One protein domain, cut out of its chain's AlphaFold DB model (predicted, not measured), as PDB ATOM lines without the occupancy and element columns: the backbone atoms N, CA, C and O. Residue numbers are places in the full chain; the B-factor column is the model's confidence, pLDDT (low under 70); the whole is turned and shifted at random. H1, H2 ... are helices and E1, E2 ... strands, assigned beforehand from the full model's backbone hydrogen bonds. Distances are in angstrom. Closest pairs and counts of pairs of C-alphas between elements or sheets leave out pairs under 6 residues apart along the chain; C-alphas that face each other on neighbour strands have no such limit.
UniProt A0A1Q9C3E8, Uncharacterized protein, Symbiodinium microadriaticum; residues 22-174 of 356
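This is residues 22 to 174 of the 356 residues of an uncharacterized protein of Symbiodinium microadriaticum (UniProt A0A1Q9C3E8). Look first for a curled antiparallel sheet, like part of a barrel, that wraps round H3 on one face. On its other face H1 packs toward the E1 edge and H2 toward the E2 edge, and the unnamed stretch of residues 76 to 96 passes over that face between them; residues 150 to 155 stick out. The printed part has 153 residues, with three named helices and seven named strands along the chain as E1 E2 E3 H1 E4 E5 H2 E6 H3 E7, class mixed, and the sheet runs E1 E7 E4 E5 E3 E6 E2. The whole is compact, with a radius of gyration of the C-alphas of 15.1 A and spans of 43 by 31 by 28 A.

Begin in the sheet with E5, residues 117 to 125, 26.1 A long, beside E4, residues 97 to 105, 25.2 A, and E3, residues 49 to 57, 22.7 A. Find C-alpha 22 at (-11.170, -19.859, 101.865), where E1, residues 22 to 25, begins. E7 is residues 169 to 173 and ends at C-alpha 173, (-11.932, -24.764, 97.817); E6 is residues 143 to 147 and E2 residues 37 to 39. H1 is residues 63 to 75, 16.0 A; H2 is residues 133 to 139; H3, residues 153 to 165, 18.2 A, starts at (-16.111, -42.260, 90.466).

In the hairpin E4 and E5, N 101 and O 121 are 2.9 A apart, within hydrogen-bond range. On the other side of E5, N 52 of E3 and O 122 are 2.9 A apart. On the other side of E4 from E5, N 102 of E4 and O 170 of E7 are 2.8 A apart, and N 23 of the edge strand E1 and O 171 of E7 are also 2.8 A apart. E6 is staggered: N 145 and O 51 of E3 are 2.8 A apart, as are N 146 and O 38 of E2. H1 and H2 are on the same face and H3 on the opposite one, three layers with the sheet between. H1 runs along the strands at a height over the sheet of 9.7 A; the closest C-alphas of H1 and E7 are those of Val 71 and Ile 172, 7.0 A apart, and the closest of H1 and E1 are those of Val 71 and Pro 22, 6.8 A apart. H2 runs slantwise to the strands at 8.9 A; its Ile 137 and Pro 144 of E6 have the closest C-alphas, 5.6 A. E3, H1, E4 and E5, H2, E6 are split strand-helix-strand units, same-way strands with another between, each with a right-handed crossover. Every O i to N i+4 pair is within range in H3, but 6 of 9 in H1 and 2 of 3 in H2.

The C-alphas of Asp 112 and Thr 151 are farthest apart, 46.0 A. The printed part has no cut; its long links are E1 to E2, H1 to E4 and E4 to E5. The mean pLDDT of the printed part is 90.0, with residues 42 and 44 under 70.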
ATOM      1  N   PRO A  22     -12.368 -19.754 101.053       91.00
ATOM      2  CA  PRO A  22     -11.170 -19.859 101.865       91.00
ATOM      3  C   PRO A  22     -11.461 -20.629 103.154       91.00
ATOM      4  O   PRO A  22     -12.494 -20.436 103.793       91.00
ATOM      5  N   TYR A  23     -10.523 -21.479 103.550       89.44
ATOM      6  CA  TYR A  23     -10.533 -22.175 104.829       89.44
ATOM      7  C   TYR A  23      -9.162 -22.065 105.477       89.44
ATOM      8  O   TYR A  23      -8.145 -22.265 104.819       89.44
ATOM      9  N   ILE A  24      -9.142 -21.800 106.777       90.88
ATOM     10  CA  ILE A  24      -7.962 -21.964 107.620       90.88
ATOM     11  C   ILE A  24      -8.352 -23.027 108.636       90.88
ATOM     12  O   ILE A  24      -9.302 -22.840 109.395       90.88
ATOM     13  N   ARG A  25      -7.701 -24.184 108.557       88.00
ATOM     14  CA  ARG A  25      -7.988 -25.350 109.391       88.00
ATOM     15  C   ARG A  25      -6.728 -25.757 110.134       88.00
ATOM     16  O   ARG A  25      -5.627 -25.636 109.593       88.00
ATOM     17  N   ASP A  26      -6.913 -26.308 111.325       88.12
ATOM     18  CA  ASP A  26      -5.848 -27.027 112.018       88.12
ATOM     19  C   ASP A  26      -5.336 -28.181 111.149       88.12
ATOM     20  O   ASP A  26      -6.019 -28.620 110.215       88.12
ATOM     21  N   ALA A  27      -4.122 -28.654 111.435       85.25
ATOM     22  CA  ALA A  27      -3.588 -29.848 110.790       85.25
ATOM     23  C   ALA A  27      -4.588 -30.997 110.958       85.25
ATOM     24  O   ALA A  27      -5.078 -31.244 112.060       85.25
ATOM     25  N   GLY A  28      -4.941 -31.639 109.850       84.88
ATOM     26  CA  GLY A  28      -5.896 -32.732 109.881       84.88
ATOM     27  C   GLY A  28      -5.217 -34.097 109.903       84.88
ATOM     28  O   GLY A  28      -3.994 -34.218 109.908       84.88
ATOM     29  N   ASP A  29      -6.049 -35.131 109.915       88.00
ATOM     30  CA  ASP A  29      -5.648 -36.522 110.156       88.00
ATOM     31  C   ASP A  29      -5.186 -37.243 108.869       88.00
ATOM     32  O   ASP A  29      -4.947 -38.448 108.880       88.00
ATOM     33  N   VAL A  30      -5.127 -36.526 107.740       88.94
ATOM     34  CA  VAL A  30      -4.761 -37.036 106.409       88.94
ATOM     35  C   VAL A  30      -3.547 -36.260 105.908       88.94
ATOM     36  O   VAL A  30      -3.510 -35.035 105.998       88.94
ATOM     37  N   ASN A  31      -2.578 -36.952 105.316       87.31
ATOM     38  CA  ASN A  31      -1.429 -36.355 104.640       87.31
ATOM     39  C   ASN A  31      -1.583 -36.423 103.116       87.31
ATOM     40  O   ASN A  31      -2.377 -37.189 102.572       87.31
ATOM     41  N   VAL A  32      -0.763 -35.658 102.385       85.62
ATOM     42  CA  VAL A  32      -0.759 -35.690 100.906       85.62
ATOM     43  C   VAL A  32      -0.478 -37.100 100.368       85.62
ATOM     44  O   VAL A  32      -1.030 -37.473  99.336       85.62
ATOM     45  N   GLY A  33       0.337 -37.891 101.076       86.06
ATOM     46  CA  GLY A  33       0.644 -39.281 100.720       86.06
ATOM     47  C   GLY A  33      -0.509 -40.269 100.929       86.06
ATOM     48  O   GLY A  33      -0.519 -41.311 100.285       86.06
ATOM     49  N   ASP A  34      -1.494 -39.930 101.763       87.56
ATOM     50  CA  ASP A  34      -2.674 -40.770 102.019       87.56
ATOM     51  C   ASP A  34      -3.747 -40.602 100.932       87.56
ATOM     52  O   ASP A  34      -4.718 -41.361 100.862       87.56
ATOM     53  N   LEU A  35      -3.600 -39.590 100.070       89.12
ATOM     54  CA  LEU A  35      -4.514 -39.373  98.959       89.12
ATOM     55  C   LEU A  35      -4.414 -40.539  97.962       89.12
ATOM     56  O   LEU A  35      -3.313 -41.019  97.694       89.12
ATOM     57  N   PRO A  36      -5.528 -40.952  97.323       87.56
ATOM     58  CA  PRO A  36      -5.547 -42.025  96.326       87.56
ATOM     59  C   PRO A  36      -4.969 -41.530  94.990       87.56
ATOM     60  O   PRO A  36      -5.659 -41.469  93.967       87.56
ATOM     61  N   ALA A  37      -3.715 -41.090  95.022       88.81
ATOM     62  CA  ALA A  37      -3.018 -40.437  93.937       88.81
ATOM     63  C   ALA A  37      -1.923 -41.343  93.362       88.81
ATOM     64  O   ALA A  37      -1.255 -42.087  94.075       88.81
ATOM     65  N   ARG A  38      -1.719 -41.259  92.047       89.44
ATOM     66  CA  ARG A  38      -0.571 -41.851  91.351       89.44
ATOM     67  C   ARG A  38       0.148 -40.803  90.529       89.44
ATOM     68  O   ARG A  38      -0.486 -39.863  90.047       89.44
ATOM     69  N   PHE A  39       1.441 -41.007  90.311       92.00
ATOM     70  CA  PHE A  39       2.219 -40.179  89.400       92.00
ATOM     71  C   PHE A  39       1.663 -40.254  87.977       92.00
ATOM     72  O   PHE A  39       1.210 -41.303  87.504       92.00
ATOM     73  N   LEU A  40       1.633 -39.099  87.319       90.12
ATOM     74  CA  LEU A  40       1.008 -38.942  86.011       90.12
ATOM     75  C   LEU A  40       1.886 -39.452  84.855       90.12
ATOM     76  O   LEU A  40       1.372 -39.746  83.780       90.12
ATOM     77  N   ASP A  41       3.190 -39.583  85.093       79.75
ATOM     78  CA  ASP A  41       4.198 -40.144  84.183       79.75
ATOM     79  C   ASP A  41       3.937 -41.611  83.796       79.75
ATOM     80  O   ASP A  41       4.327 -42.051  82.717       79.75
ATOM     81  N   SER A  42       3.215 -42.350  84.637       67.00
ATOM     82  CA  SER A  42       2.919 -43.771  84.451       67.00
ATOM     83  C   SER A  42       1.901 -44.095  83.343       67.00
ATOM     84  O   SER A  42       1.580 -45.268  83.148       67.00
ATOM     85  N   ILE A  43       1.347 -43.100  82.625       70.94
ATOM     86  CA  ILE A  43       0.197 -43.294  81.718       70.94
ATOM     87  C   ILE A  43       0.317 -42.591  80.368       70.94
ATOM     88  O   ILE A  43       0.539 -41.385  80.272       70.94
ATOM     89  N   SER A  44      -0.031 -43.338  79.318       66.56
ATOM     90  CA  SER A  44      -0.387 -42.835  77.992       66.56
ATOM     91  C   SER A  44      -1.913 -42.690  77.873       66.56
ATOM     92  O   SER A  44      -2.634 -43.614  77.508       66.56
ATOM     93  N   GLY A  45      -2.460 -41.522  78.220       85.12
ATOM     94  CA  GLY A  45      -3.912 -41.342  78.194       85.12
ATOM     95  C   GLY A  45      -4.386 -39.911  78.381       85.12
ATOM     96  O   GLY A  45      -3.609 -39.008  78.700       85.12
ATOM     97  N   LYS A  46      -5.690 -39.713  78.169       91.12
ATOM     98  CA  LYS A  46      -6.354 -38.436  78.423       91.12
ATOM     99  C   LYS A  46      -6.959 -38.396  79.822       91.12
ATOM    100  O   LYS A  46      -7.559 -39.374  80.261       91.12
ATOM    101  N   ILE A  47      -6.867 -37.245  80.479       91.50
ATOM    102  CA  ILE A  47      -7.332 -37.024  81.850       91.50
ATOM    103  C   ILE A  47      -8.284 -35.829  81.924       91.50
ATOM    104  O   ILE A  47      -8.147 -34.871  81.165       91.50
ATOM    105  N   GLU A  48      -9.244 -35.894  82.847       91.88
ATOM    106  CA  GLU A  48     -10.216 -34.814  83.123       91.88
ATOM    107  C   GLU A  48      -9.825 -33.950  84.330       91.88
ATOM    108  O   GLU A  48     -10.418 -32.902  84.591       91.88
ATOM    109  N   GLN A  49      -8.839 -34.413  85.091       92.38
ATOM    110  CA  GLN A  49      -8.354 -33.779  86.302       92.38
ATOM    111  C   GLN A  49      -6.913 -34.214  86.566       92.38
ATOM    112  O   GLN A  49      -6.506 -35.306  86.158       92.38
ATOM    113  N   PHE A  50      -6.171 -33.388  87.287       94.50
ATOM    114  CA  PHE A  50      -4.821 -33.700  87.739       94.50
ATOM    115  C   PHE A  50      -4.462 -32.875  88.971       94.50
ATOM    116  O   PHE A  50      -5.163 -31.927  89.337       94.50
ATOM    117  N   CYS A  51      -3.359 -33.251  89.603       95.44
ATOM    118  CA  CYS A  51      -2.779 -32.545  90.724       95.44
ATOM    119  C   CYS A  51      -1.344 -32.131  90.437       95.44
ATOM    120  O   CYS A  51      -0.599 -32.858  89.791       95.44
ATOM    121  N   ASP A  52      -0.965 -30.978  90.967       96.44
ATOM    122  CA  ASP A  52       0.413 -30.506  91.030       96.44
ATOM    123  C   ASP A  52       0.799 -30.393  92.507       96.44
ATOM    124  O   ASP A  52       0.267 -29.531  93.216       96.44
ATOM    125  N   ALA A  53       1.651 -31.304  92.977       96.19
ATOM    126  CA  ALA A  53       2.144 -31.325  94.350       96.19
ATOM    127  C   ALA A  53       3.561 -30.756  94.419       96.19
ATOM    128  O   ALA A  53       4.528 -31.381  93.987       96.19
ATOM    129  N   ILE A  54       3.689 -29.574  95.002       96.38
ATOM    130  CA  ILE A  54       4.963 -28.905  95.242       96.38
ATOM    131  C   ILE A  54       5.322 -29.123  96.707       96.38
ATOM    132  O   ILE A  54       4.540 -28.800  97.600       96.38
ATOM    133  N   GLN A  55       6.505 -29.667  96.964       94.00
ATOM    134  CA  GLN A  55       6.993 -29.879  98.321       94.00
ATOM    135  C   GLN A  55       8.037 -28.828  98.687       94.00
ATOM    136  O   GLN A  55       8.816 -28.430  97.825       94.00
ATOM    137  N   HIS A  56       8.056 -28.409  99.956       94.00
ATOM    138  CA  HIS A  56       9.056 -27.484 100.495       94.00
ATOM    139  C   HIS A  56       9.217 -26.204  99.654       94.00
ATOM    140  O   HIS A  56      10.325 -25.770  99.348       94.00
ATOM    141  N   ALA A  57       8.105 -25.567  99.281       94.75
ATOM    142  CA  ALA A  57       8.148 -24.245  98.673       94.75
ATOM    143  C   ALA A  57       8.527 -23.205  99.738       94.75
ATOM    144  O   ALA A  57       7.823 -23.062 100.739       94.75
ATOM    145  N   LYS A  58       9.629 -22.476  99.519       93.81
ATOM    146  CA  LYS A  58      10.098 -21.394 100.400       93.81
ATOM    147  C   LYS A  58       9.236 -20.146 100.206       93.81
ATOM    148  O   LYS A  58       9.573 -19.267  99.415       93.81
ATOM    149  N   VAL A  59       8.081 -20.108 100.865       92.06
ATOM    150  CA  VAL A  59       7.108 -19.014 100.772       92.06
ATOM    151  C   VAL A  59       6.481 -18.785 102.143       92.06
ATOM    152  O   VAL A  59       5.949 -19.717 102.744       92.06
ATOM    153  N   ASP A  60       6.492 -17.537 102.614       90.44
ATOM    154  CA  ASP A  60       5.739 -17.141 103.805       90.44
ATOM    155  C   ASP A  60       4.272 -16.889 103.434       90.44
ATOM    156  O   ASP A  60       3.919 -15.846 102.881       90.44
ATOM    157  N   VAL A  61       3.422 -17.878 103.702       91.81
ATOM    158  CA  VAL A  61       1.979 -17.782 103.473       91.81
ATOM    159  C   VAL A  61       1.302 -17.374 104.778       91.81
ATOM    160  O   VAL A  61       0.956 -18.211 105.610       91.81
ATOM    161  N   THR A  62       1.103 -16.071 104.952       91.31
ATOM    162  CA  THR A  62       0.294 -15.519 106.044       91.31
ATOM    163  C   THR A  62      -1.202 -15.535 105.689       91.31
ATOM    164  O   THR A  62      -1.550 -15.615 104.505       91.31
ATOM    165  N   PRO A  63      -2.116 -15.416 106.672       88.88
ATOM    166  CA  PRO A  63      -3.544 -15.224 106.394       88.88
ATOM    167  C   PRO A  63      -3.819 -14.037 105.456       88.88
ATOM    168  O   PRO A  63      -4.588 -14.165 104.505       88.88
ATOM    169  N   ASP A  64      -3.105 -12.922 105.636       91.12
ATOM    170  CA  ASP A  64      -3.219 -11.746 104.767       91.12
ATOM    171  C   ASP A  64      -2.747 -12.032 103.338       91.12
ATOM    172  O   ASP A  64      -3.343 -11.555 102.369       91.12
ATOM    173  N   PHE A  65      -1.681 -12.824 103.175       92.50
ATOM    174  CA  PHE A  65      -1.223 -13.261 101.858       92.50
ATOM    175  C   PHE A  65      -2.281 -14.136 101.176       92.50
ATOM    176  O   PHE A  65      -2.606 -13.914 100.006       92.50
ATOM    177  N   LEU A  66      -2.857 -15.094 101.911       91.56
ATOM    178  CA  LEU A  66      -3.935 -15.951 101.422       91.56
ATOM    179  C   LEU A  66      -5.106 -15.105 100.910       91.56
ATOM    180  O   LEU A  66      -5.529 -15.281  99.767       91.56
ATOM    181  N   GLU A  67      -5.599 -14.158 101.704       89.06
ATOM    182  CA  GLU A  67      -6.768 -13.356 101.343       89.06
ATOM    183  C   GLU A  67      -6.475 -12.361 100.207       89.06
ATOM    184  O   GLU A  67      -7.153 -12.352  99.172       89.06
ATOM    185  N   SER A  68      -5.421 -11.555 100.355       88.81
ATOM    186  CA  SER A  68      -5.137 -10.438  99.447       88.81
ATOM    187  C   SER A  68      -4.547 -10.855  98.099       88.81
ATOM    188  O   SER A  68      -4.731 -10.134  97.110       88.81
ATOM    189  N   LYS A  69      -3.834 -11.991  98.036       90.31
ATOM    190  CA  LYS A  69      -3.130 -12.449  96.824       90.31
ATOM    191  C   LYS A  69      -3.732 -13.698  96.203       90.31
ATOM    192  O   LYS A  69      -3.725 -13.802  94.981       90.31
ATOM    193  N   LEU A  70      -4.232 -14.642  97.001       92.88
ATOM    194  CA  LEU A  70      -4.720 -15.914  96.466       92.88
ATOM    195  C   LEU A  70      -6.242 -15.912  96.297       92.88
ATOM    196  O   LEU A  70      -6.738 -16.132  95.192       92.88
ATOM    197  N   VAL A  71      -6.992 -15.611  97.360       90.88
ATOM    198  CA  VAL A  71      -8.464 -15.605  97.339       90.88
ATOM    199  C   VAL A  71      -8.983 -14.554  96.369       90.88
ATOM    200  O   VAL A  71      -9.851 -14.867  95.557       90.88
ATOM    201  N   LYS A  72      -8.417 -13.341  96.390       89.06
ATOM    202  CA  LYS A  72      -8.782 -12.259  95.465       89.06
ATOM    203  C   LYS A  72      -8.743 -12.696  93.995       89.06
ATOM    204  O   LYS A  72      -9.711 -12.476  93.272       89.06
ATOM    205  N   GLU A  73      -7.651 -13.326  93.563       89.12
ATOM    206  CA  GLU A  73      -7.478 -13.767  92.173       89.12
ATOM    207  C   GLU A  73      -8.335 -15.000  91.849       89.12
ATOM    208  O   GLU A  73      -8.902 -15.104  90.762       89.12
ATOM    209  N   CYS A  74      -8.513 -15.918  92.806       87.88
ATOM    210  CA  CYS A  74      -9.416 -17.056  92.627       87.88
ATOM    211  C   CYS A  74     -10.877 -16.595  92.469       87.88
ATOM    212  O   CYS A  74     -11.594 -17.108  91.611       87.88
ATOM    213  N   MET A  75     -11.319 -15.603  93.250       84.62
ATOM    214  CA  MET A  75     -12.683 -15.053  93.207       84.62
ATOM    215  C   MET A  75     -13.015 -14.394  91.867       84.62
ATOM    216  O   MET A  75     -14.166 -14.428  91.432       84.62
ATOM    217  N   THR A  76     -12.018 -13.824  91.188       82.88
ATOM    218  CA  THR A  76     -12.162 -13.242  89.845       82.88
ATOM    219  C   THR A  76     -11.892 -14.248  88.724       82.88
ATOM    220  O   THR A  76     -11.911 -13.868  87.553       82.88
ATOM    221  N   CYS A  77     -11.671 -15.527  89.058       79.81
ATOM    222  CA  CYS A  77     -11.270 -16.581  88.121       79.81
ATOM    223  C   CYS A  77      -9.990 -16.231  87.331       79.81
ATOM    224  O   CYS A  77      -9.810 -16.679  86.198       79.81
ATOM    225  N   ASN A  78      -9.096 -15.425  87.911       85.31
ATOM    226  CA  ASN A  78      -7.851 -14.990  87.288       85.31
ATOM    227  C   ASN A  78      -6.665 -15.852  87.742       85.31
ATOM    228  O   ASN A  78      -5.721 -15.375  88.369       85.31
ATOM    229  N   SER A  79      -6.678 -17.137  87.392       86.00
ATOM    230  CA  SER A  79      -5.606 -18.070  87.774       86.00
ATOM    231  C   SER A  79      -4.211 -17.649  87.287       86.00
ATOM    232  O   SER A  79      -3.220 -17.914  87.963       86.00
ATOM    233  N   LYS A  80      -4.125 -16.918  86.164       86.81
ATOM    234  CA  LYS A  80      -2.870 -16.341  85.643       86.81
ATOM    235  C   LYS A  80      -2.270 -15.272  86.557       86.81
ATOM    236  O   LYS A  80      -1.056 -15.068  86.528       86.81
ATOM    237  N   GLY A  81      -3.123 -14.570  87.307       88.38
ATOM    238  CA  GLY A  81      -2.741 -13.527  88.255       88.38
ATOM    239  C   GLY A  81      -2.193 -14.067  89.574       88.38
ATOM    240  O   GLY A  81      -1.594 -13.304  90.327       88.38
ATOM    241  N   LEU A  82      -2.354 -15.369  89.845       94.00
ATOM    242  CA  LEU A  82      -1.785 -15.986  91.038       94.00
ATOM    243  C   LEU A  82      -0.247 -15.928  90.989       94.00
ATOM    244  O   LEU A  82       0.349 -16.184  89.937       94.00
ATOM    245  N   PRO A  83       0.423 -15.623  92.114       94.62
ATOM    246  CA  PRO A  83       1.878 -15.641  92.177       94.62
ATOM    247  C   PRO A  83       2.421 -17.064  92.012       94.62
ATOM    248  O   PRO A  83       1.739 -18.054  92.288       94.62
ATOM    249  N   GLU A  84       3.677 -17.191  91.590       93.69
ATOM    250  CA  GLU A  84       4.359 -18.481  91.675       93.69
ATOM    251  C   GLU A  84       4.618 -18.856  93.143       93.69
ATOM    252  O   GLU A  84       4.875 -17.973  93.961       93.69
ATOM    253  N   PRO A  85       4.538 -20.149  93.499       95.00
ATOM    254  CA  PRO A  85       4.237 -21.299  92.640       95.00
ATOM    255  C   PRO A  85       2.742 -21.706  92.657       95.00
ATOM    256  O   PRO A  85       2.400 -22.852  92.348       95.00
ATOM    257  N   PHE A  86       1.836 -20.794  93.035       96.38
ATOM    258  CA  PHE A  86       0.392 -21.048  93.162       96.38
ATOM    259  C   PHE A  86      -0.350 -21.081  91.822       96.38
ATOM    260  O   PHE A  86      -1.359 -21.775  91.706       96.38
ATOM    261  N   ARG A  87       0.155 -20.387  90.796       95.69
ATOM    262  CA  ARG A  87      -0.312 -20.568  89.411       95.69
ATOM    263  C   ARG A  87       0.198 -21.873  88.786       95.69
ATOM    264  O   ARG A  87       1.069 -22.555  89.333       95.69
ATOM    265  N   LEU A  88      -0.351 -22.236  87.632       96.38
ATOM    266  CA  LEU A  88       0.214 -23.277  86.766       96.38
ATOM    267  C   LEU A  88       1.334 -22.681  85.899       96.38
ATOM    268  O   LEU A  88       1.280 -21.498  85.557       96.38
ATOM    269  N   ARG A  89       2.317 -23.497  85.487       95.94
ATOM    270  CA  ARG A  89       3.372 -23.066  84.543       95.94
ATOM    271  C   ARG A  89       2.783 -22.647  83.204       95.94
ATOM    272  O   ARG A  89       3.227 -21.690  82.576       95.94
ATOM    273  N   GLN A  90       1.781 -23.403  82.767       94.62
ATOM    274  CA  GLN A  90       1.035 -23.166  81.548       94.62
ATOM    275  C   GLN A  90      -0.448 -23.385  81.821       94.62
ATOM    276  O   GLN A  90      -0.846 -24.350  82.469       94.62
ATOM    277  N   GLU A  91      -1.268 -22.488  81.294       91.69
ATOM    278  CA  GLU A  91      -2.716 -22.542  81.460       91.69
ATOM    279  C   GLU A  91      -3.355 -23.570  80.514       91.69
ATOM    280  O   GLU A  91      -3.003 -23.611  79.325       91.69
ATOM    281  N   PRO A  92      -4.337 -24.357  80.992       92.75
ATOM    282  CA  PRO A  92      -5.206 -25.133  80.123       92.75
ATOM    283  C   PRO A  92      -5.871 -24.237  79.070       92.75
ATOM    284  O   PRO A  92      -6.349 -23.143  79.359       92.75
ATOM    285  N   LYS A  93      -5.970 -24.724  77.828       91.12
ATOM    286  CA  LYS A  93      -6.654 -24.010  76.726       91.12
ATOM    287  C   LYS A  93      -8.189 -24.029  76.836       91.12
ATOM    288  O   LYS A  93      -8.883 -23.625  75.911       91.12
ATOM    289  N   MET A  94      -8.711 -24.552  77.935       89.56
ATOM    290  CA  MET A  94     -10.121 -24.827  78.191       89.56
ATOM    291  C   MET A  94     -10.486 -24.332  79.581       89.56
ATOM    292  O   MET A  94      -9.607 -24.152  80.421       89.56
ATOM    293  N   SER A  95     -11.780 -24.148  79.827       88.75
ATOM    294  CA  SER A  95     -12.268 -23.787  81.153       88.75
ATOM    295  C   SER A  95     -11.873 -24.846  82.175       88.75
ATOM    296  O   SER A  95     -12.033 -26.047  81.942       88.75
ATOM    297  N   TYR A  96     -11.398 -24.391  83.325       91.81
ATOM    298  CA  TYR A  96     -11.030 -25.252  84.431       91.81
ATOM    299  C   TYR A  96     -11.292 -24.547  85.756       91.81
ATOM    300  O   TYR A  96     -11.413 -23.325  85.823       91.81
ATOM    301  N   THR A  97     -11.344 -25.341  86.814       91.12
ATOM    302  CA  THR A  97     -11.382 -24.868  88.191       91.12
ATOM    303  C   THR A  97     -10.186 -25.444  88.932       91.12
ATOM    304  O   THR A  97      -9.859 -26.621  88.758       91.12
ATOM    305  N   MET A  98      -9.545 -24.629  89.767       92.94
ATOM    306  CA  MET A  98      -8.399 -25.037  90.573       92.94
ATOM    307  C   MET A  98      -8.688 -24.838  92.054       92.94
ATOM    308  O   MET A  98      -9.104 -23.765  92.478       92.94
ATOM    309  N   GLN A  99      -8.467 -25.888  92.837       93.25
ATOM    310  CA  GLN A  99      -8.428 -25.824  94.294       93.25
ATOM    311  C   GLN A  99      -6.975 -25.818  94.750       93.25
ATOM    312  O   GLN A  99      -6.153 -26.520  94.162       93.25
ATOM    313  N   ILE A 100      -6.673 -25.061  95.798       95.81
ATOM    314  CA  ILE A 100      -5.318 -24.927  96.337       95.81
ATOM    315  C   ILE A 100      -5.359 -25.330  97.806       95.81
ATOM    316  O   ILE A 100      -6.197 -24.836  98.555       95.81
ATOM    317  N   ILE A 101      -4.476 -26.230  98.215       95.81
ATOM    318  CA  ILE A 101      -4.256 -26.611  99.610       95.81
ATOM    319  C   ILE A 101      -2.803 -26.286  99.944       95.81
ATOM    320  O   ILE A 101      -1.903 -26.630  99.178       95.81
ATOM    321  N   ILE A 102      -2.589 -25.610 101.065       96.31
ATOM    322  CA  ILE A 102      -1.294 -25.135 101.544       96.31
ATOM    323  C   ILE A 102      -1.108 -25.688 102.952       96.31
ATOM    324  O   ILE A 102      -1.864 -25.356 103.869       96.31
ATOM    325  N   LEU A 103      -0.105 -26.540 103.111       94.81
ATOM    326  CA  LEU A 103       0.223 -27.193 104.371       94.81
ATOM    327  C   LEU A 103       1.574 -26.668 104.863       94.81
ATOM    328  O   LEU A 103       2.476 -26.501 104.038       94.81
ATOM    329  N   PRO A 104       1.747 -26.413 106.167       92.44
ATOM    330  CA  PRO A 104       3.057 -26.078 106.708       92.44
ATOM    331  C   PRO A 104       4.039 -27.225 106.438       92.44
ATOM    332  O   PRO A 104       3.668 -28.396 106.503       92.44
ATOM    333  N   ALA A 105       5.284 -26.885 106.122       91.75
ATOM    334  CA  ALA A 105       6.360 -27.842 105.904       91.75
ATOM    335  C   ALA A 105       7.535 -27.501 106.818       91.75
ATOM    336  O   ALA A 105       7.860 -26.327 107.012       91.75
ATOM    337  N   THR A 106       8.202 -28.520 107.353       89.81
ATOM    338  CA  THR A 106       9.481 -28.303 108.033       89.81
ATOM    339  C   THR A 106      10.544 -27.924 107.005       89.81
ATOM    340  O   THR A 106      10.528 -28.473 105.901       89.81
ATOM    341  N   PRO A 107      11.480 -27.021 107.333       90.25
ATOM    342  CA  PRO A 107      12.592 -26.710 106.446       90.25
ATOM    343  C   PRO A 107      13.367 -27.978 106.048       90.25
ATOM    344  O   PRO A 107      13.568 -28.854 106.895       90.25
ATOM    345  N   PRO A 108      13.806 -28.101 104.782       90.94
ATOM    346  CA  PRO A 108      14.715 -29.166 104.373       90.94
ATOM    347  C   PRO A 108      16.004 -29.178 105.206       90.94
ATOM    348  O   PRO A 108      16.446 -28.146 105.713       90.94
ATOM    349  N   ALA A 109      16.642 -30.344 105.315       88.06
ATOM    350  CA  ALA A 109      17.913 -30.469 106.025       88.06
ATOM    351  C   ALA A 109      18.977 -29.531 105.422       88.06
ATOM    352  O   ALA A 109      19.220 -29.559 104.217       88.06
ATOM    353  N   GLY A 110      19.616 -28.720 106.269       86.19
ATOM    354  CA  GLY A 110      20.640 -27.749 105.861       86.19
ATOM    355  C   GLY A 110      20.123 -26.335 105.573       86.19
ATOM    356  O   GLY A 110      20.935 -25.442 105.346       86.19
ATOM    357  N   GLU A 111      18.810 -26.106 105.621       90.06
ATOM    358  CA  GLU A 111      18.217 -24.765 105.557       90.06
ATOM    359  C   GLU A 111      18.044 -24.151 106.956       90.06
ATOM    360  O   GLU A 111      18.029 -24.853 107.968       90.06
ATOM    361  N   ASP A 112      17.897 -22.824 107.010       86.44
ATOM    362  CA  ASP A 112      17.618 -22.098 108.254       86.44
ATOM    363  C   ASP A 112      16.307 -22.607 108.899       86.44
ATOM    364  O   ASP A 112      15.251 -22.515 108.260       86.44
ATOM    365  N   PRO A 113      16.334 -23.096 110.159       85.06
ATOM    366  CA  PRO A 113      15.149 -23.570 110.875       85.06
ATOM    367  C   PRO A 113      14.021 -22.537 110.992       85.06
ATOM    368  O   PRO A 113      12.863 -22.917 111.156       85.06
ATOM    369  N   ASN A 114      14.341 -21.241 110.907       86.38
ATOM    370  CA  ASN A 114      13.355 -20.160 110.974       86.38
ATOM    371  C   ASN A 114      12.730 -19.822 109.613       86.38
ATOM    372  O   ASN A 114      11.754 -19.069 109.549       86.38
ATOM    373  N   SER A 115      13.272 -20.355 108.515       88.19
ATOM    374  CA  SER A 115      12.690 -20.157 107.191       88.19
ATOM    375  C   SER A 115      11.344 -20.865 107.096       88.19
ATOM    376  O   SER A 115      11.199 -22.028 107.458       88.19
ATOM    377  N   LYS A 116      10.339 -20.174 106.558       91.00
ATOM    378  CA  LYS A 116       9.005 -20.748 106.390       91.00
ATOM    379  C   LYS A 116       8.898 -21.497 105.071       91.00
ATOM    380  O   LYS A 116       9.159 -20.946 104.000       91.00
ATOM    381  N   TYR A 117       8.471 -22.747 105.175       94.31
ATOM    382  CA  TYR A 117       8.238 -23.632 104.049       94.31
ATOM    383  C   TYR A 117       6.803 -24.141 104.062       94.31
ATOM    384  O   TYR A 117       6.194 -24.324 105.118       94.31
ATOM    385  N   VAL A 118       6.267 -24.399 102.872       94.88
ATOM    386  CA  VAL A 118       4.939 -24.989 102.701       94.88
ATOM    387  C   VAL A 118       4.952 -26.104 101.659       94.88
ATOM    388  O   VAL A 118       5.706 -26.070 100.685       94.88
ATOM    389  N   HIS A 119       4.083 -27.093 101.836       95.19
ATOM    390  CA  HIS A 119       3.655 -27.980 100.762       95.19
ATOM    391  C   HIS A 119       2.421 -27.376 100.093       95.19
ATOM    392  O   HIS A 119       1.496 -26.928 100.770       95.19
ATOM    393  N   ILE A 120       2.390 -27.369  98.765       96.75
ATOM    394  CA  ILE A 120       1.282 -26.822  97.983       96.75
ATOM    395  C   ILE A 120       0.727 -27.935  97.109       96.75
ATOM    396  O   ILE A 120       1.440 -28.506  96.287       96.75
ATOM    397  N   LEU A 121      -0.561 -28.217  97.257       96.62
ATOM    398  CA  LEU A 121      -1.295 -29.144  96.411       96.62
ATOM    399  C   LEU A 121      -2.332 -28.364  95.606       96.62
ATOM    400  O   LEU A 121      -3.282 -27.810  96.162       96.62
ATOM    401  N   LYS A 122      -2.173 -28.350  94.284       96.19
ATOM    402  CA  LYS A 122      -3.157 -27.771  93.362       96.19
ATOM    403  C   LYS A 122      -3.949 -28.900  92.727       96.19
ATOM    404  O   LYS A 122      -3.361 -29.767  92.094       96.19
ATOM    405  N   HIS A 123      -5.266 -28.904  92.888       94.56
ATOM    406  CA  HIS A 123      -6.171 -29.844  92.228       94.56
ATOM    407  C   HIS A 123      -6.921 -29.126  91.107       94.56
ATOM    408  O   HIS A 123      -7.707 -28.216  91.366       94.56
ATOM    409  N   VAL A 124      -6.681 -29.554  89.869       94.31
ATOM    410  CA  VAL A 124      -7.238 -28.964  88.651       94.31
ATOM    411  C   VAL A 124      -8.308 -29.885  88.080       94.31
ATOM    412  O   VAL A 124      -8.041 -31.055  87.813       94.31
ATOM    413  N   TYR A 125      -9.503 -29.345  87.843       92.56
ATOM    414  CA  TYR A 125     -10.607 -30.037  87.180       92.56
ATOM    415  C   TYR A 125     -10.998 -29.312  85.895       92.56
ATOM    416  O   TYR A 125     -11.288 -28.116  85.908       92.56
ATOM    417  N   LEU A 126     -11.057 -30.048  84.788       92.31
ATOM    418  CA  LEU A 126     -11.240 -29.505  83.438       92.31
ATOM    419  C   LEU A 126     -12.709 -29.507  82.981       92.31
ATOM    420  O   LEU A 126     -12.992 -29.451  81.787       92.31
ATOM    421  N   HIS A 127     -13.667 -29.612  83.909       87.75
ATOM    422  CA  HIS A 127     -15.110 -29.606  83.623       87.75
ATOM    423  C   HIS A 127     -15.537 -30.591  82.524       87.75
ATOM    424  O   HIS A 127     -16.253 -30.223  81.596       87.75
ATOM    425  N   ARG A 128     -15.114 -31.858  82.652       84.94
ATOM    426  CA  ARG A 128     -15.347 -32.955  81.686       84.94
ATOM    427  C   ARG A 128     -14.591 -32.832  80.359       84.94
ATOM    428  O   ARG A 128     -14.688 -33.734  79.528       84.94
ATOM    429  N   ASN A 129     -13.820 -31.766  80.147       91.19
ATOM    430  CA  ASN A 129     -12.855 -31.740  79.055       91.19
ATOM    431  C   ASN A 129     -11.673 -32.658  79.381       91.19
ATOM    432  O   ASN A 129     -11.351 -32.897  80.544       91.19
ATOM    433  N   LYS A 130     -11.024 -33.167  78.335       92.81
ATOM    434  CA  LYS A 130      -9.932 -34.134  78.433       92.81
ATOM    435  C   LYS A 130      -8.678 -33.602  77.751       92.81
ATOM    436  O   LYS A 130      -8.741 -33.259  76.573       92.81
ATOM    437  N   ILE A 131      -7.549 -33.612  78.454       94.19
ATOM    438  CA  ILE A 131      -6.219 -33.305  77.892       94.19
ATOM    439  C   ILE A 131      -5.305 -34.514  77.987       94.19
ATOM    440  O   ILE A 131      -5.533 -35.401  78.807       94.19
ATOM    441  N   ASN A 132      -4.270 -34.557  77.155       93.88
ATOM    442  CA  ASN A 132      -3.255 -35.600  77.256       93.88
ATOM    443  C   ASN A 132      -2.469 -35.455  78.568       93.88
ATOM    444  O   ASN A 132      -2.133 -34.341  78.971       93.88
ATOM    445  N   ALA A 133      -2.118 -36.573  79.205       94.00
ATOM    446  CA  ALA A 133      -1.301 -36.578  80.420       94.00
ATOM    447  C   ALA A 133       0.023 -35.813  80.235       94.00
ATOM    448  O   ALA A 133       0.394 -35.002  81.078       94.00
ATOM    449  N   SER A 134       0.676 -35.972  79.081       93.12
ATOM    450  CA  SER A 134       1.908 -35.251  78.732       93.12
ATOM    451  C   SER A 134       1.740 -33.730  78.639       93.12
ATOM    452  O   SER A 134       2.697 -32.995  78.874       93.12
ATOM    453  N   GLU A 135       0.544 -33.238  78.306       94.19
ATOM    454  CA  GLU A 135       0.236 -31.805  78.332       94.19
ATOM    455  C   GLU A 135       0.045 -31.324  79.768       94.19
ATOM    456  O   GLU A 135       0.611 -30.301  80.136       94.19
ATOM    457  N   ALA A 136      -0.683 -32.081  80.592       95.12
ATOM    458  CA  ALA A 136      -0.886 -31.756  82.003       95.12
ATOM    459  C   ALA A 136       0.434 -31.709  82.790       95.12
ATOM    460  O   ALA A 136       0.641 -30.779  83.565       95.12
ATOM    461  N   ILE A 137       1.370 -32.633  82.531       95.31
ATOM    462  CA  ILE A 137       2.712 -32.636  83.145       95.31
ATOM    463  C   ILE A 137       3.439 -31.303  82.909       95.31
ATOM    464  O   ILE A 137       4.059 -30.765  83.822       95.31
ATOM    465  N   LYS A 138       3.327 -30.725  81.705       95.06
ATOM    466  CA  LYS A 138       3.967 -29.441  81.360       95.06
ATOM    467  C   LYS A 138       3.362 -28.248  82.109       95.06
ATOM    468  O   LYS A 138       4.005 -27.205  82.204       95.06
ATOM    469  N   MET A 139       2.144 -28.391  82.636       96.06
ATOM    470  CA  MET A 139       1.451 -27.350  83.402       96.06
ATOM    471  C   MET A 139       1.886 -27.320  84.877       96.06
ATOM    472  O   MET A 139       1.695 -26.300  85.542       96.06
ATOM    473  N   CYS A 140       2.473 -28.404  85.392       96.50
ATOM    474  CA  CYS A 140       2.841 -28.557  86.800       96.50
ATOM    475  C   CYS A 140       4.209 -27.931  87.128       96.50
ATOM    476  O   CYS A 140       5.155 -28.007  86.343       96.50
ATOM    477  N   HIS A 141       4.322 -27.322  88.312       96.44
ATOM    478  CA  HIS A 141       5.588 -26.861  88.885       96.44
ATOM    479  C   HIS A 141       6.315 -27.958  89.663       96.44
ATOM    480  O   HIS A 141       7.542 -28.013  89.598       96.44
ATOM    481  N   GLY A 142       5.569 -28.769  90.409       94.94
ATOM    482  CA  GLY A 142       6.058 -29.867  91.225       94.94
ATOM    483  C   GLY A 142       5.752 -31.217  90.590       94.94
ATOM    484  O   GLY A 142       5.910 -31.409  89.384       94.94
ATOM    485  N   ILE A 143       5.338 -32.165  91.425       95.06
ATOM    486  CA  ILE A 143       5.097 -33.551  91.046       95.06
ATOM    487  C   ILE A 143       3.681 -33.679  90.460       95.06
ATOM    488  O   ILE A 143       2.700 -33.463  91.183       95.06
ATOM    489  N   PRO A 144       3.543 -34.040  89.172       95.44
ATOM    490  CA  PRO A 144       2.246 -34.217  88.542       95.44
ATOM    491  C   PRO A 144       1.618 -35.544  88.984       95.44
ATOM    492  O   PRO A 144       2.199 -36.620  88.832       95.44
ATOM    493  N   MET A 145       0.394 -35.477  89.496       94.00
ATOM    494  CA  MET A 145      -0.353 -36.629  89.993       94.00
ATOM    495  C   MET A 145      -1.753 -36.700  89.377       94.00
ATOM    496  O   MET A 145      -2.296 -35.714  88.879       94.00
ATOM    497  N   ARG A 146      -2.384 -37.868  89.458       91.00
ATOM    498  CA  ARG A 146      -3.810 -38.084  89.178       91.00
ATOM    499  C   ARG A 146      -4.455 -38.846  90.319       91.00
ATOM    500  O   ARG A 146      -3.788 -39.650  90.958       91.00
ATOM    501  N   PHE A 147      -5.759 -38.680  90.497       88.31
ATOM    502  CA  PHE A 147      -6.522 -39.559  91.380       88.31
ATOM    503  C   PHE A 147      -6.979 -40.817  90.648       88.31
ATOM    504  O   PHE A 147      -7.419 -40.750  89.496       88.31
ATOM    505  N   GLU A 148      -6.887 -41.953  91.327       82.06
ATOM    506  CA  GLU A 148      -7.375 -43.234  90.837       82.06
ATOM    507  C   GLU A 148      -8.685 -43.597  91.538       82.06
ATOM    508  O   GLU A 148      -8.748 -43.771  92.750       82.06
ATOM    509  N   TRP A 149      -9.762 -43.671  90.755       77.06
ATOM    510  CA  TRP A 149     -11.128 -43.778  91.274       77.06
ATOM    511  C   TRP A 149     -11.719 -45.189  91.250       77.06
ATOM    512  O   TRP A 149     -12.842 -45.392  91.719       77.06
ATOM    513  N   GLY A 150     -11.011 -46.149  90.649       77.00
ATOM    514  CA  GLY A 150     -11.573 -47.457  90.325       77.00
ATOM    515  C   GLY A 150     -12.871 -47.330  89.516       77.00
ATOM    516  O   GLY A 150     -12.963 -46.533  88.583       77.00
ATOM    517  N   THR A 151     -13.886 -48.106  89.890       79.75
ATOM    518  CA  THR A 151     -15.197 -48.168  89.218       79.75
ATOM    519  C   THR A 151     -16.250 -47.211  89.796       79.75
ATOM    520  O   THR A 151     -17.306 -47.027  89.191       79.75
ATOM    521  N   HIS A 152     -15.992 -46.575  90.946       80.94
ATOM    522  CA  HIS A 152     -16.989 -45.808  91.710       80.94
ATOM    523  C   HIS A 152     -16.673 -44.305  91.774       80.94
ATOM    524  O   HIS A 152     -16.584 -43.708  92.848       80.94
ATOM    525  N   THR A 153     -16.556 -43.661  90.610       79.81
ATOM    526  CA  THR A 153     -16.111 -42.260  90.466       79.81
ATOM    527  C   THR A 153     -16.877 -41.258  91.333       79.81
ATOM    528  O   THR A 153     -16.282 -40.342  91.894       79.81
ATOM    529  N   ARG A 154     -18.200 -41.413  91.487       79.06
ATOM    530  CA  ARG A 154     -19.013 -40.464  92.268       79.06
ATOM    531  C   ARG A 154     -18.708 -40.536  93.763       79.06
ATOM    532  O   ARG A 154     -18.566 -39.497  94.400       79.06
ATOM    533  N   GLN A 155     -18.629 -41.742  94.320       81.31
ATOM    534  CA  GLN A 155     -18.258 -41.953  95.717       81.31
ATOM    535  C   GLN A 155     -16.811 -41.521  95.955       81.31
ATOM    536  O   GLN A 155     -16.530 -40.864  96.951       81.31
ATOM    537  N   ALA A 156     -15.922 -41.814  95.005       83.69
ATOM    538  CA  ALA A 156     -14.516 -41.460  95.097       83.69
ATOM    539  C   ALA A 156     -14.289 -39.936  95.097       83.69
ATOM    540  O   ALA A 156     -13.496 -39.443  95.891       83.69
ATOM    541  N   LEU A 157     -15.051 -39.167  94.309       82.75
ATOM    542  CA  LEU A 157     -15.014 -37.696  94.341       82.75
ATOM    543  C   LEU A 157     -15.477 -37.113  95.687       82.75
ATOM    544  O   LEU A 157     -14.884 -36.150  96.180       82.75
ATOM    545  N   ILE A 158     -16.517 -37.694  96.295       83.31
ATOM    546  CA  ILE A 158     -16.969 -37.304  97.641       83.31
ATOM    547  C   ILE A 158     -15.877 -37.636  98.663       83.31
ATOM    548  O   ILE A 158     -15.520 -36.781  99.471       83.31
ATOM    549  N   GLY A 159     -15.306 -38.839  98.579       85.12
ATOM    550  CA  GLY A 159     -14.192 -39.276  99.415       85.12
ATOM    551  C   GLY A 159     -12.972 -38.365  99.287       85.12
ATOM    552  O   GLY A 159     -12.422 -37.957 100.300       85.12
ATOM    553  N   LEU A 160     -12.589 -37.963  98.070       87.44
ATOM    554  CA  LEU A 160     -11.508 -36.998  97.861       87.44
ATOM    555  C   LEU A 160     -11.835 -35.654  98.495       87.44
ATOM    556  O   LEU A 160     -10.987 -35.077  99.164       87.44
ATOM    557  N   THR A 161     -13.046 -35.138  98.284       87.62
ATOM    558  CA  THR A 161     -13.435 -33.845  98.857       87.62
ATOM    559  C   THR A 161     -13.289 -33.885 100.378       87.62
ATOM    560  O   THR A 161     -12.666 -32.987 100.935       87.62
ATOM    561  N   TYR A 162     -13.747 -34.972 101.009       87.38
ATOM    562  CA  TYR A 162     -13.581 -35.240 102.436       87.38
ATOM    563  C   TYR A 162     -12.110 -35.380 102.867       87.38
ATOM    564  O   TYR A 162     -11.701 -34.749 103.833       87.38
ATOM    565  N   MET A 163     -11.294 -36.154 102.143       89.56
ATOM    566  CA  MET A 163      -9.864 -36.314 102.444       89.56
ATOM    567  C   MET A 163      -9.113 -34.988 102.355       89.56
ATOM    568  O   MET A 163      -8.296 -34.683 103.213       89.56
ATOM    569  N   LEU A 164      -9.424 -34.162 101.356       89.75
ATOM    570  CA  LEU A 164      -8.819 -32.842 101.239       89.75
ATOM    571  C   LEU A 164      -9.295 -31.885 102.349       89.75
ATOM    572  O   LEU A 164      -8.498 -31.082 102.826       89.75
ATOM    573  N   ASP A 165     -10.553 -31.986 102.802       86.69
ATOM    574  CA  ASP A 165     -11.026 -31.254 103.992       86.69
ATOM    575  C   ASP A 165     -10.240 -31.684 105.249       86.69
ATOM    576  O   ASP A 165      -9.998 -30.872 106.144       86.69
ATOM    577  N   LYS A 166      -9.806 -32.951 105.288       90.06
ATOM    578  CA  LYS A 166      -9.008 -33.574 106.351       90.06
ATOM    579  C   LYS A 166      -7.491 -33.414 106.212       90.06
ATOM    580  O   LYS A 166      -6.790 -33.843 107.116       90.06
ATOM    581  N   LEU A 167      -6.983 -32.767 105.161       91.44
ATOM    582  CA  LEU A 167      -5.565 -32.378 105.093       91.44
ATOM    583  C   LEU A 167      -5.229 -31.236 106.070       91.44
ATOM    584  O   LEU A 167      -4.089 -31.093 106.497       91.44
ATOM    585  N   GLY A 168      -6.214 -30.401 106.415       91.12
ATOM    586  CA  GLY A 168      -5.984 -29.208 107.231       91.12
ATOM    587  C   GLY A 168      -5.283 -28.068 106.481       91.12
ATOM    588  O   GLY A 168      -5.317 -28.003 105.247       91.12
ATOM    589  N   GLY A 169      -4.677 -27.144 107.226       93.25
ATOM    590  CA  GLY A 169      -3.916 -26.014 106.687       93.25
ATOM    591  C   GLY A 169      -4.773 -24.920 106.042       93.25
ATOM    592  O   GLY A 169      -5.981 -24.810 106.277       93.25
ATOM    593  N   MET A 170      -4.134 -24.083 105.224       95.31
ATOM    594  CA  MET A 170      -4.810 -23.021 104.476       95.31
ATOM    595  C   MET A 170      -5.296 -23.564 103.134       95.31
ATOM    596  O   MET A 170      -4.531 -24.160 102.380       95.31
ATOM    597  N   GLN A 171      -6.567 -23.363 102.806       94.44
ATOM    598  CA  GLN A 171      -7.174 -23.932 101.607       94.44
ATOM    599  C   GLN A 171      -8.041 -22.920 100.864       94.44
ATOM    600  O   GLN A 171      -8.703 -22.080 101.468       94.44
ATOM    601  N   ILE A 172      -8.100 -23.068  99.545       93.81
ATOM    602  CA  ILE A 172      -9.053 -22.409  98.656       93.81
ATOM    603  C   ILE A 172      -9.805 -23.505  97.911       93.81
ATOM    604  O   ILE A 172      -9.233 -24.255  97.111       93.81
ATOM    605  N   ARG A 173     -11.098 -23.626  98.209       91.06
ATOM    606  CA  ARG A 173     -11.932 -24.764  97.817       91.06
ATOM    607  C   ARG A 173     -13.078 -24.315  96.936       91.06
ATOM    608  O   ARG A 173     -13.780 -23.371  97.263       91.06
ATOM    609  N   ASN A 174     -13.317 -25.043  95.853       84.94
ATOM    610  CA  ASN A 174     -14.485 -24.810  94.999       84.94
ATOM    611  C   ASN A 174     -15.598 -25.820  95.283       84.94
ATOM    612  O   ASN A 174     -16.763 -25.543  95.008       84.94
TER     613      ASN A 174